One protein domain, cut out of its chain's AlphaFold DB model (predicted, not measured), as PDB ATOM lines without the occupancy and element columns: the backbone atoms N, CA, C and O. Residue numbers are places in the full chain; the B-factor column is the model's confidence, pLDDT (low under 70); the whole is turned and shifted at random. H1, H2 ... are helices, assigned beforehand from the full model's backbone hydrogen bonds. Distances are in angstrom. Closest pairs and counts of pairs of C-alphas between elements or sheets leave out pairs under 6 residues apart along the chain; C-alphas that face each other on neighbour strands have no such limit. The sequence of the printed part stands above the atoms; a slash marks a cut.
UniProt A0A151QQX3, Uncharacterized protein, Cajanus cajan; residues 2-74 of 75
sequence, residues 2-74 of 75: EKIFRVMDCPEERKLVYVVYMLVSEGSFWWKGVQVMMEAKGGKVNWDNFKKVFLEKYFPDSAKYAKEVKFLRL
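What this domain is: This is residues 2 to 74 of the 75 residues of an uncharacterized protein of Cajanus cajan (UniProt A0A151QQX3). H2, H3 and H4 form a loose, open cluster with H4 nearest its middle; short H1 sits beyond H2, and H5 leads away as an arm whose residues 68 to 74 stick out. The printed part has 73 residues with five named helices, H1 to H5 in order, and no named strand: all helix. It is loose, radius of gyration of the C-alphas 14.5 A, spanning 42 by 29 by 24 A.

How they stand to each other: H3, residues 26 to 40, is near H4, residues 47 to 58. H3 is close but not clearly touching H2, residues 12 to 22; their closest C-alphas, Val 20 and Ser 28, are 7.0 A apart. H4 touches H2 with residues 47 to 50 alone, closest C-alphas Leu 16 and Trp 47 at 4.8 A, at a steep tilt of 38 degrees, the same way. H1, residues 2 to 7, is close but not clearly touching H2, closest C-alphas Phe 5 and Lys 15 at 7.2 A. H5, residues 61 to 72, touches no helix. Every O i to N i+4 pair is within hydrogen-bond range in H1, H3, H4 and H5, and 5 of 7 in H2.

Where its parts are: H3 spans 21.6 A, H5 16.4 A, H2 16.2 A, H4 16.1 A and H1 8.8 A. H1 begins at C-alpha 2 (21.508, -42.046, 36.975); H5 ends at C-alpha 72 (8.213, -56.325, 49.082).

The domain as a whole: The farthest C-alphas, Ala 40 and Leu 74, are 43.9 A apart. The printed part has no cut, no link is long, and no printed residue is under 70.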
ATOM      1  N   GLU A   2      20.289 -42.027  36.132       91.19
ATOM      2  CA  GLU A   2      21.508 -42.046  36.975       91.19
ATOM      3  C   GLU A   2      22.492 -43.186  36.642       91.19
ATOM      4  O   GLU A   2      23.690 -42.955  36.527       91.19
ATOM      5  N   LYS A   3      21.997 -44.406  36.378       94.06
ATOM      6  CA  LYS A   3      22.849 -45.527  35.937       94.06
ATOM      7  C   LYS A   3      23.571 -45.251  34.609       94.06
ATOM      8  O   LYS A   3      24.739 -45.584  34.483       94.06
ATOM      9  N   ILE A   4      22.889 -44.631  33.643       93.25
ATOM     10  CA  ILE A   4      23.462 -44.287  32.331       93.25
ATOM     11  C   ILE A   4      24.496 -43.171  32.501       93.25
ATOM     12  O   ILE A   4      25.598 -43.277  31.979       93.25
ATOM     13  N   PHE A   5      24.188 -42.145  33.298       94.75
ATOM     14  CA  PHE A   5      25.139 -41.078  33.608       94.75
ATOM     15  C   PHE A   5      26.402 -41.588  34.291       94.75
ATOM     16  O   PHE A   5      27.484 -41.137  33.941       94.75
ATOM     17  N   ARG A   6      26.278 -42.568  35.192       94.88
ATOM     18  CA  ARG A   6      27.433 -43.225  35.808       94.88
ATOM     19  C   ARG A   6      28.299 -43.962  34.784       94.88
ATOM     20  O   ARG A   6      29.514 -43.888  34.868       94.88
ATOM     21  N   VAL A   7      27.685 -44.674  33.838       96.62
ATOM     22  CA  VAL A   7      28.420 -45.402  32.786       96.62
ATOM     23  C   VAL A   7      29.129 -44.445  31.826       96.62
ATOM     24  O   VAL A   7      30.233 -44.738  31.387       96.62
ATOM     25  N   MET A   8      28.517 -43.301  31.517       94.44
ATOM     26  CA  MET A   8      29.093 -42.290  30.623       94.44
ATOM     27  C   MET A   8      30.088 -41.342  31.309       94.44
ATOM     28  O   MET A   8      30.539 -40.405  30.659       94.44
ATOM     29  N   ASP A   9      30.362 -41.527  32.604       95.12
ATOM     30  CA  ASP A   9      31.111 -40.576  33.437       95.12
ATOM     31  C   ASP A   9      30.622 -39.124  33.250       95.12
ATOM     32  O   ASP A   9      31.372 -38.180  33.009       95.12
ATOM     33  N   CYS A  10      29.294 -38.958  33.249       95.00
ATOM     34  CA  CYS A  10      28.663 -37.687  32.925       95.00
ATOM     35  C   CYS A  10      28.863 -36.680  34.069       95.00
ATOM     36  O   CYS A  10      28.353 -36.927  35.170       95.00
ATOM     37  N   PRO A  11      29.464 -35.506  33.796       94.75
ATOM     38  CA  PRO A  11      29.581 -34.445  34.786       94.75
ATOM     39  C   PRO A  11      28.208 -33.965  35.260       94.75
ATOM     40  O   PRO A  11      27.248 -33.925  34.479       94.75
ATOM     41  N   GLU A  12      28.121 -33.583  36.532       92.44
ATOM     42  CA  GLU A  12      26.873 -33.185  37.193       92.44
ATOM     43  C   GLU A  12      26.202 -32.011  36.466       92.44
ATOM     44  O   GLU A  12      24.999 -32.030  36.198       92.44
ATOM     45  N   GLU A  13      27.003 -31.034  36.039       92.25
ATOM     46  CA  GLU A  13      26.569 -29.841  35.319       92.25
ATOM     47  C   GLU A  13      25.955 -30.139  33.941       92.25
ATOM     48  O   GLU A  13      25.174 -29.338  33.429       92.25
ATOM     49  N   ARG A  14      26.250 -31.305  33.346       94.12
ATOM     50  CA  ARG A  14      25.709 -31.706  32.033       94.12
ATOM     51  C   ARG A  14      24.479 -32.599  32.129       94.12
ATOM     52  O   ARG A  14      23.729 -32.691  31.157       94.12
ATOM     53  N   LYS A  15      24.229 -33.234  33.280       96.00
ATOM     54  CA  LYS A  15      23.110 -34.179  33.455       96.00
ATOM     55  C   LYS A  15      21.770 -33.559  33.082       96.00
ATOM     56  O   LYS A  15      20.997 -34.168  32.341       96.00
ATOM     57  N   LEU A  16      21.516 -32.338  33.561       95.75
ATOM     58  CA  LEU A  16      20.266 -31.641  33.277       95.75
ATOM     59  C   LEU A  16      20.094 -31.406  31.775       95.75
ATOM     60  O   LEU A  16      19.046 -31.738  31.230       95.75
ATOM     61  N   VAL A  17      21.128 -30.896  31.103       95.31
ATOM     62  CA  VAL A  17      21.095 -30.614  29.661       95.31
ATOM     63  C   VAL A  17      20.734 -31.870  28.870       95.31
ATOM     64  O   VAL A  17      19.846 -31.830  28.021       95.31
ATOM     65  N   TYR A  18      21.353 -33.007  29.194       94.31
ATOM     66  CA  TYR A  18      21.049 -34.267  28.522       94.31
ATOM     67  C   TYR A  18      19.623 -34.749  28.770       94.31
ATOM     68  O   TYR A  18      18.955 -35.171  27.826       94.31
ATOM     69  N   VAL A  19      19.122 -34.695  30.009       94.88
ATOM     70  CA  VAL A  19      17.738 -35.122  30.271       94.88
ATOM     71  C   VAL A  19      16.740 -34.225  29.565       94.88
ATOM     72  O   VAL A  19      15.811 -34.743  28.956       94.88
ATOM     73  N   VAL A  20      16.949 -32.910  29.582       94.25
ATOM     74  CA  VAL A  20      16.070 -31.964  28.889       94.25
ATOM     75  C   VAL A  20      16.056 -32.224  27.387       94.25
ATOM     76  O   VAL A  20      14.987 -32.198  26.786       94.25
ATOM     77  N   TYR A  21      17.209 -32.547  26.795       92.81
ATOM     78  CA  TYR A  21      17.293 -32.953  25.392       92.81
ATOM     79  C   TYR A  21      16.501 -34.238  25.091       92.81
ATOM     80  O   TYR A  21      15.900 -34.358  24.028       92.81
ATOM     81  N   MET A  22      16.467 -35.190  26.026       92.25
ATOM     82  CA  MET A  22      15.723 -36.447  25.870       92.25
ATOM     83  C   MET A  22      14.214 -36.319  26.123       92.25
ATOM     84  O   MET A  22      13.469 -37.252  25.817       92.25
ATOM     85  N   LEU A  23      13.736 -35.205  26.689       93.19
ATOM     86  CA  LEU A  23      12.304 -34.989  26.877       93.19
ATOM     87  C   LEU A  23      11.629 -34.737  25.529       93.19
ATOM     88  O   LEU A  23      11.967 -33.804  24.805       93.19
ATOM     89  N   VAL A  24      10.607 -35.533  25.235       92.94
ATOM     90  CA  VAL A  24       9.805 -35.418  24.014       92.94
ATOM     91  C   VAL A  24       8.397 -34.919  24.328       92.94
ATOM     92  O   VAL A  24       7.875 -35.137  25.425       92.94
ATOM     93  N   SER A  25       7.783 -34.249  23.352       93.56
ATOM     94  CA  SER A  25       6.376 -33.830  23.368       93.56
ATOM     95  C   SER A  25       5.960 -33.134  24.677       93.56
ATOM     96  O   SER A  25       6.500 -32.080  25.021       93.56
ATOM     97  N   GLU A  26       5.018 -33.721  25.421       92.38
ATOM     98  CA  GLU A  26       4.457 -33.167  26.656       92.38
ATOM     99  C   GLU A  26       5.526 -32.900  27.723       92.38
ATOM    100  O   GLU A  26       5.481 -31.865  28.385       92.38
ATOM    101  N   GLY A  27       6.528 -33.776  27.848       92.69
ATOM    102  CA  GLY A  27       7.598 -33.607  28.834       92.69
ATOM    103  C   GLY A  27       8.436 -32.355  28.570       92.69
ATOM    104  O   GLY A  27       8.768 -31.627  29.504       92.69
ATOM    105  N   SER A  28       8.727 -32.065  27.298       93.81
ATOM    106  CA  SER A  28       9.477 -30.864  26.906       93.81
ATOM    107  C   SER A  28       8.674 -29.590  27.179       93.81
ATOM    108  O   SER A  28       9.198 -28.628  27.743       93.81
ATOM    109  N   PHE A  29       7.382 -29.590  26.830       94.88
ATOM    110  CA  PHE A  29       6.495 -28.449  27.074       94.88
ATOM    111  C   PHE A  29       6.314 -28.172  28.572       94.88
ATOM    112  O   PHE A  29       6.477 -27.036  29.018       94.88
ATOM    113  N   TRP A  30       6.042 -29.217  29.357       95.94
ATOM    114  CA  TRP A  30       5.915 -29.117  30.808       95.94
ATOM    115  C   TRP A  30       7.187 -28.556  31.451       95.94
ATOM    116  O   TRP A  30       7.106 -27.623  32.253       95.94
ATOM    117  N   TRP A  31       8.359 -29.077  31.073       96.75
ATOM    118  CA  TRP A  31       9.620 -28.643  31.667       96.75
ATOM    119  C   TRP A  31       9.899 -27.159  31.410       96.75
ATOM    120  O   TRP A  31      10.256 -26.451  32.348       96.75
ATOM    121  N   LYS A  32       9.634 -26.650  30.198       95.75
ATOM    122  CA  LYS A  32       9.760 -25.212  29.893       95.75
ATOM    123  C   LYS A  32       8.924 -24.345  30.838       95.75
ATOM    124  O   LYS A  32       9.419 -23.345  31.350       95.75
ATOM    125  N   GLY A  33       7.680 -24.741  31.114       96.12
ATOM    126  CA  GLY A  33       6.822 -24.029  32.068       96.12
ATOM    127  C   GLY A  33       7.370 -24.063  33.499       96.12
ATOM    128  O   GLY A  33       7.364 -23.051  34.198       96.12
ATOM    129  N   VAL A  34       7.895 -25.214  33.930       96.06
ATOM    130  CA  VAL A  34       8.522 -25.363  35.251       96.06
ATOM    131  C   VAL A  34       9.781 -24.510  35.383       96.06
ATOM    132  O   VAL A  34       9.960 -23.888  36.427       96.06
ATOM    133  N   GLN A  35      10.618 -24.429  34.344       96.00
ATOM    134  CA  GLN A  35      11.811 -23.577  34.340       96.00
ATOM    135  C   GLN A  35      11.447 -22.110  34.574       96.00
ATOM    136  O   GLN A  35      11.965 -21.509  35.510       96.00
ATOM    137  N   VAL A  36      10.485 -21.578  33.810       96.62
ATOM    138  CA  VAL A  36      10.015 -20.189  33.956       96.62
ATOM    139  C   VAL A  36       9.509 -19.922  35.376       96.62
ATOM    140  O   VAL A  36       9.871 -18.924  35.997       96.62
ATOM    141  N   MET A  37       8.707 -20.833  35.934       95.69
ATOM    142  CA  MET A  37       8.211 -20.692  37.308       95.69
ATOM    143  C   MET A  37       9.324 -20.773  38.358       95.69
ATOM    144  O   MET A  37       9.235 -20.122  39.398       95.69
ATOM    145  N   MET A  38      10.342 -21.601  38.127       95.50
ATOM    146  CA  MET A  38      11.460 -21.780  39.048       95.50
ATOM    147  C   MET A  38      12.343 -20.534  39.074       95.50
ATOM    148  O   MET A  38      12.648 -20.038  40.156       95.50
ATOM    149  N   GLU A  39      12.673 -19.988  37.905       94.81
ATOM    150  CA  GLU A  39      13.437 -18.747  37.757       94.81
ATOM    151  C   GLU A  39      12.697 -17.555  38.377       94.81
ATOM    152  O   GLU A  39      13.286 -16.812  39.159       94.81
ATOM    153  N   ALA A  40      11.385 -17.430  38.139       95.88
ATOM    154  CA  ALA A  40      10.558 -16.380  38.741       95.88
ATOM    155  C   ALA A  40      10.536 -16.427  40.283       95.88
ATOM    156  O   ALA A  40      10.357 -15.402  40.935       95.88
ATOM    157  N   LYS A  41      10.735 -17.611  40.876       95.44
ATOM    158  CA  LYS A  41      10.827 -17.814  42.332       95.44
ATOM    159  C   LYS A  41      12.261 -17.711  42.873       95.44
ATOM    160  O   LYS A  41      12.475 -17.992  44.050       95.44
ATOM    161  N   GLY A  42      13.243 -17.366  42.038       93.75
ATOM    162  CA  GLY A  42      14.662 -17.346  42.414       93.75
ATOM    163  C   GLY A  42      15.261 -18.738  42.656       93.75
ATOM    164  O   GLY A  42      16.303 -18.872  43.298       93.75
ATOM    165  N   GLY A  43      14.597 -19.793  42.180       92.25
ATOM    166  CA  GLY A  43      15.077 -21.166  42.263       92.25
ATOM    167  C   GLY A  43      16.200 -21.445  41.264       92.25
ATOM    168  O   GLY A  43      16.274 -20.850  40.192       92.25
ATOM    169  N   LYS A  44      17.080 -22.395  41.599       94.06
ATOM    170  CA  LYS A  44      18.174 -22.819  40.712       94.06
ATOM    171  C   LYS A  44      17.688 -23.859  39.705       94.06
ATOM    172  O   LYS A  44      17.230 -24.924  40.109       94.06
ATOM    173  N   VAL A  45      17.882 -23.609  38.415       94.31
ATOM    174  CA  VAL A  45      17.642 -24.602  37.360       94.31
ATOM    175  C   VAL A  45      18.827 -25.574  37.314       94.31
ATOM    176  O   VAL A  45      19.839 -25.315  36.670       94.31
ATOM    177  N   ASN A  46      18.738 -26.672  38.068       94.69
ATOM    178  CA  ASN A  46      19.786 -27.693  38.170       94.69
ATOM    179  C   ASN A  46      19.206 -29.120  38.207       94.69
ATOM    180  O   ASN A  46      17.988 -29.314  38.263       94.69
ATOM    181  N   TRP A  47      20.085 -30.123  38.144       94.75
ATOM    182  CA  TRP A  47      19.695 -31.534  38.079       94.75
ATOM    183  C   TRP A  47      18.867 -31.993  39.288       94.75
ATOM    184  O   TRP A  47      17.874 -32.706  39.129       94.75
ATOM    185  N   ASP A  48      19.223 -31.557  40.494       94.50
ATOM    186  CA  ASP A  48      18.512 -31.950  41.712       94.50
ATOM    187  C   ASP A  48      17.090 -31.397  41.764       94.50
ATOM    188  O   ASP A  48      16.141 -32.139  42.041       94.50
ATOM    189  N   ASN A  49      16.916 -30.123  41.416       95.25
ATOM    190  CA  ASN A  49      15.596 -29.511  41.362       95.25
ATOM    191  C   ASN A  49      14.742 -30.110  40.244       95.25
ATOM    192  O   ASN A  49      13.555 -30.344  40.467       95.25
ATOM    193  N   PHE A  50      15.338 -30.439  39.091       95.44
ATOM    194  CA  PHE A  50      14.659 -31.197  38.040       95.44
ATOM    195  C   PHE A  50      14.130 -32.536  38.565       95.44
ATOM    196  O   PHE A  50      12.945 -32.825  38.408       95.44
ATOM    197  N   LYS A  51      14.970 -33.347  39.229       94.69
ATOM    198  CA  LYS A  51      14.546 -34.650  39.771       94.69
ATOM    199  C   LYS A  51      13.375 -34.499  40.734       94.69
ATOM    200  O   LYS A  51      12.423 -35.268  40.641       94.69
ATOM    201  N   LYS A  52      13.440 -33.514  41.633       94.00
ATOM    202  CA  LYS A  52      12.391 -33.270  42.627       94.00
ATOM    203  C   LYS A  52      11.041 -33.007  41.960       94.00
ATOM    204  O   LYS A  52      10.095 -33.753  42.191       94.00
ATOM    205  N   VAL A  53      10.971 -32.003  41.085       95.06
ATOM    206  CA  VAL A  53       9.704 -31.619  40.436       95.06
ATOM    207  C   VAL A  53       9.220 -32.666  39.428       95.06
ATOM    208  O   VAL A  53       8.018 -32.861  39.270       95.06
ATOM    209  N   PHE A  54      10.138 -33.389  38.779       94.00
ATOM    210  CA  PHE A  54       9.800 -34.508  37.900       94.00
ATOM    211  C   PHE A  54       9.147 -35.655  38.677       94.00
ATOM    212  O   PHE A  54       8.101 -36.165  38.274       94.00
ATOM    213  N   LEU A  55       9.734 -36.050  39.811       92.44
ATOM    214  CA  LEU A  55       9.187 -37.112  40.655       92.44
ATOM    215  C   LEU A  55       7.857 -36.701  41.290       92.44
ATOM    216  O   LEU A  55       6.939 -37.511  41.305       92.44
ATOM    217  N   GLU A  56       7.713 -35.458  41.746       92.44
ATOM    218  CA  GLU A  56       6.432 -34.948  42.257       92.44
ATOM    219  C   GLU A  56       5.322 -35.005  41.193       92.44
ATOM    220  O   GLU A  56       4.196 -35.396  41.497       92.44
ATOM    221  N   LYS A  57       5.631 -34.669  39.932       92.06
ATOM    222  CA  LYS A  57       4.647 -34.661  38.839       92.06
ATOM    223  C   LYS A  57       4.255 -36.061  38.361       92.06
ATOM    224  O   LYS A  57       3.077 -36.296  38.099       92.06
ATOM    225  N   TYR A  58       5.226 -36.958  38.189       89.88
ATOM    226  CA  TYR A  58       5.025 -38.243  37.501       89.88
ATOM    227  C   TYR A  58       5.041 -39.465  38.427       89.88
ATOM    228  O   TYR A  58       4.637 -40.551  38.016       89.88
ATOM    229  N   PHE A  59       5.486 -39.305  39.673       91.50
ATOM    230  CA  PHE A  59       5.510 -40.344  40.703       91.50
ATOM    231  C   PHE A  59       4.769 -39.862  41.962       91.50
ATOM    232  O   PHE A  59       5.391 -39.629  43.002       91.50
ATOM    233  N   PRO A  60       3.430 -39.727  41.902       92.00
ATOM    234  CA  PRO A  60       2.630 -39.423  43.085       92.00
ATOM    235  C   PRO A  60       2.715 -40.559  44.113       92.00
ATOM    236  O   PRO A  60       3.109 -41.684  43.796       92.00
ATOM    237  N   ASP A  61       2.301 -40.290  45.350       92.38
ATOM    238  CA  ASP A  61       2.452 -41.240  46.460       92.38
ATOM    239  C   ASP A  61       1.738 -42.575  46.222       92.38
ATOM    240  O   ASP A  61       2.255 -43.624  46.594       92.38
ATOM    241  N   SER A  62       0.617 -42.576  45.496       91.50
ATOM    242  CA  SER A  62      -0.053 -43.808  45.064       91.50
ATOM    243  C   SER A  62       0.834 -44.681  44.166       91.50
ATOM    244  O   SER A  62       0.894 -45.901  44.337       91.50
ATOM    245  N   ALA A  63       1.571 -44.068  43.235       91.50
ATOM    246  CA  ALA A  63       2.512 -44.766  42.368       91.50
ATOM    247  C   ALA A  63       3.734 -45.269  43.150       91.50
ATOM    248  O   ALA A  63       4.209 -46.376  42.882       91.50
ATOM    249  N   LYS A  64       4.218 -44.497  44.135       90.62
ATOM    250  CA  LYS A  64       5.292 -44.925  45.047       90.62
ATOM    251  C   LYS A  64       4.861 -46.140  45.868       90.62
ATOM    252  O   LYS A  64       5.528 -47.169  45.810       90.62
ATOM    253  N   TYR A  65       3.697 -46.071  46.511       92.25
ATOM    254  CA  TYR A  65       3.147 -47.165  47.314       92.25
ATOM    255  C   TYR A  65       2.959 -48.445  46.490       92.25
ATOM    256  O   TYR A  65       3.378 -49.531  46.888       92.25
ATOM    257  N   ALA A  66       2.408 -48.332  45.277       92.12
ATOM    258  CA  ALA A  66       2.254 -49.480  44.385       92.12
ATOM    259  C   ALA A  66       3.600 -50.138  44.018       92.12
ATOM    260  O   ALA A  66       3.667 -51.354  43.812       92.12
ATOM    261  N   LYS A  67       4.679 -49.352  43.917       89.06
ATOM    262  CA  LYS A  67       6.034 -49.861  43.670       89.06
ATOM    263  C   LYS A  67       6.630 -50.516  44.913       89.06
ATOM    264  O   LYS A  67       7.216 -51.584  44.767       89.06
ATOM    265  N   GLU A  68       6.439 -49.942  46.097       90.88
ATOM    266  CA  GLU A  68       6.871 -50.528  47.374       90.88
ATOM    267  C   GLU A  68       6.226 -51.893  47.614       90.88
ATOM    268  O   GLU A  68       6.925 -52.873  47.854       90.88
ATOM    269  N   VAL A  69       4.903 -51.996  47.448       92.25
ATOM    270  CA  VAL A  69       4.183 -53.270  47.598       92.25
ATOM    271  C   VAL A  69       4.705 -54.321  46.622       92.25
ATOM    272  O   VAL A  69       4.869 -55.480  46.995       92.25
ATOM    273  N   LYS A  70       4.979 -53.937  45.368       91.38
ATOM    274  CA  LYS A  70       5.592 -54.851  44.396       91.38
ATOM    275  C   LYS A  70       6.993 -55.267  44.830       91.38
ATOM    276  O   LYS A  70       7.293 -56.447  44.740       91.38
ATOM    277  N   PHE A  71       7.812 -54.336  45.314       92.50
ATOM    278  CA  PHE A  71       9.174 -54.615  45.764       92.50
ATOM    279  C   PHE A  71       9.206 -55.594  46.941       92.50
ATOM    280  O   PHE A  71       9.946 -56.565  46.893       92.50
ATOM    281  N   LEU A  72       8.336 -55.412  47.937       92.88
ATOM    282  CA  LEU A  72       8.213 -56.325  49.082       92.88
ATOM    283  C   LEU A  72       7.753 -57.740  48.697       92.88
ATOM    284  O   LEU A  72       7.912 -58.671  49.480       92.88
ATOM    285  N   ARG A  73       7.157 -57.906  47.511       90.62
ATOM    286  CA  ARG A  73       6.706 -59.201  46.979       90.62
ATOM    287  C   ARG A  73       7.725 -59.864  46.049       90.62
ATOM    288  O   ARG A  73       7.471 -60.979  45.603       90.62
ATOM    289  N   LEU A  74       8.831 -59.195  45.726       78.56
ATOM    290  CA  LEU A  74       9.941 -59.793  44.989       78.56
ATOM    291  C   LEU A  74      10.795 -60.586  45.992       78.56
ATOM    292  O   LEU A  74      11.571 -59.988  46.734       78.56
TER     293      LEU A  74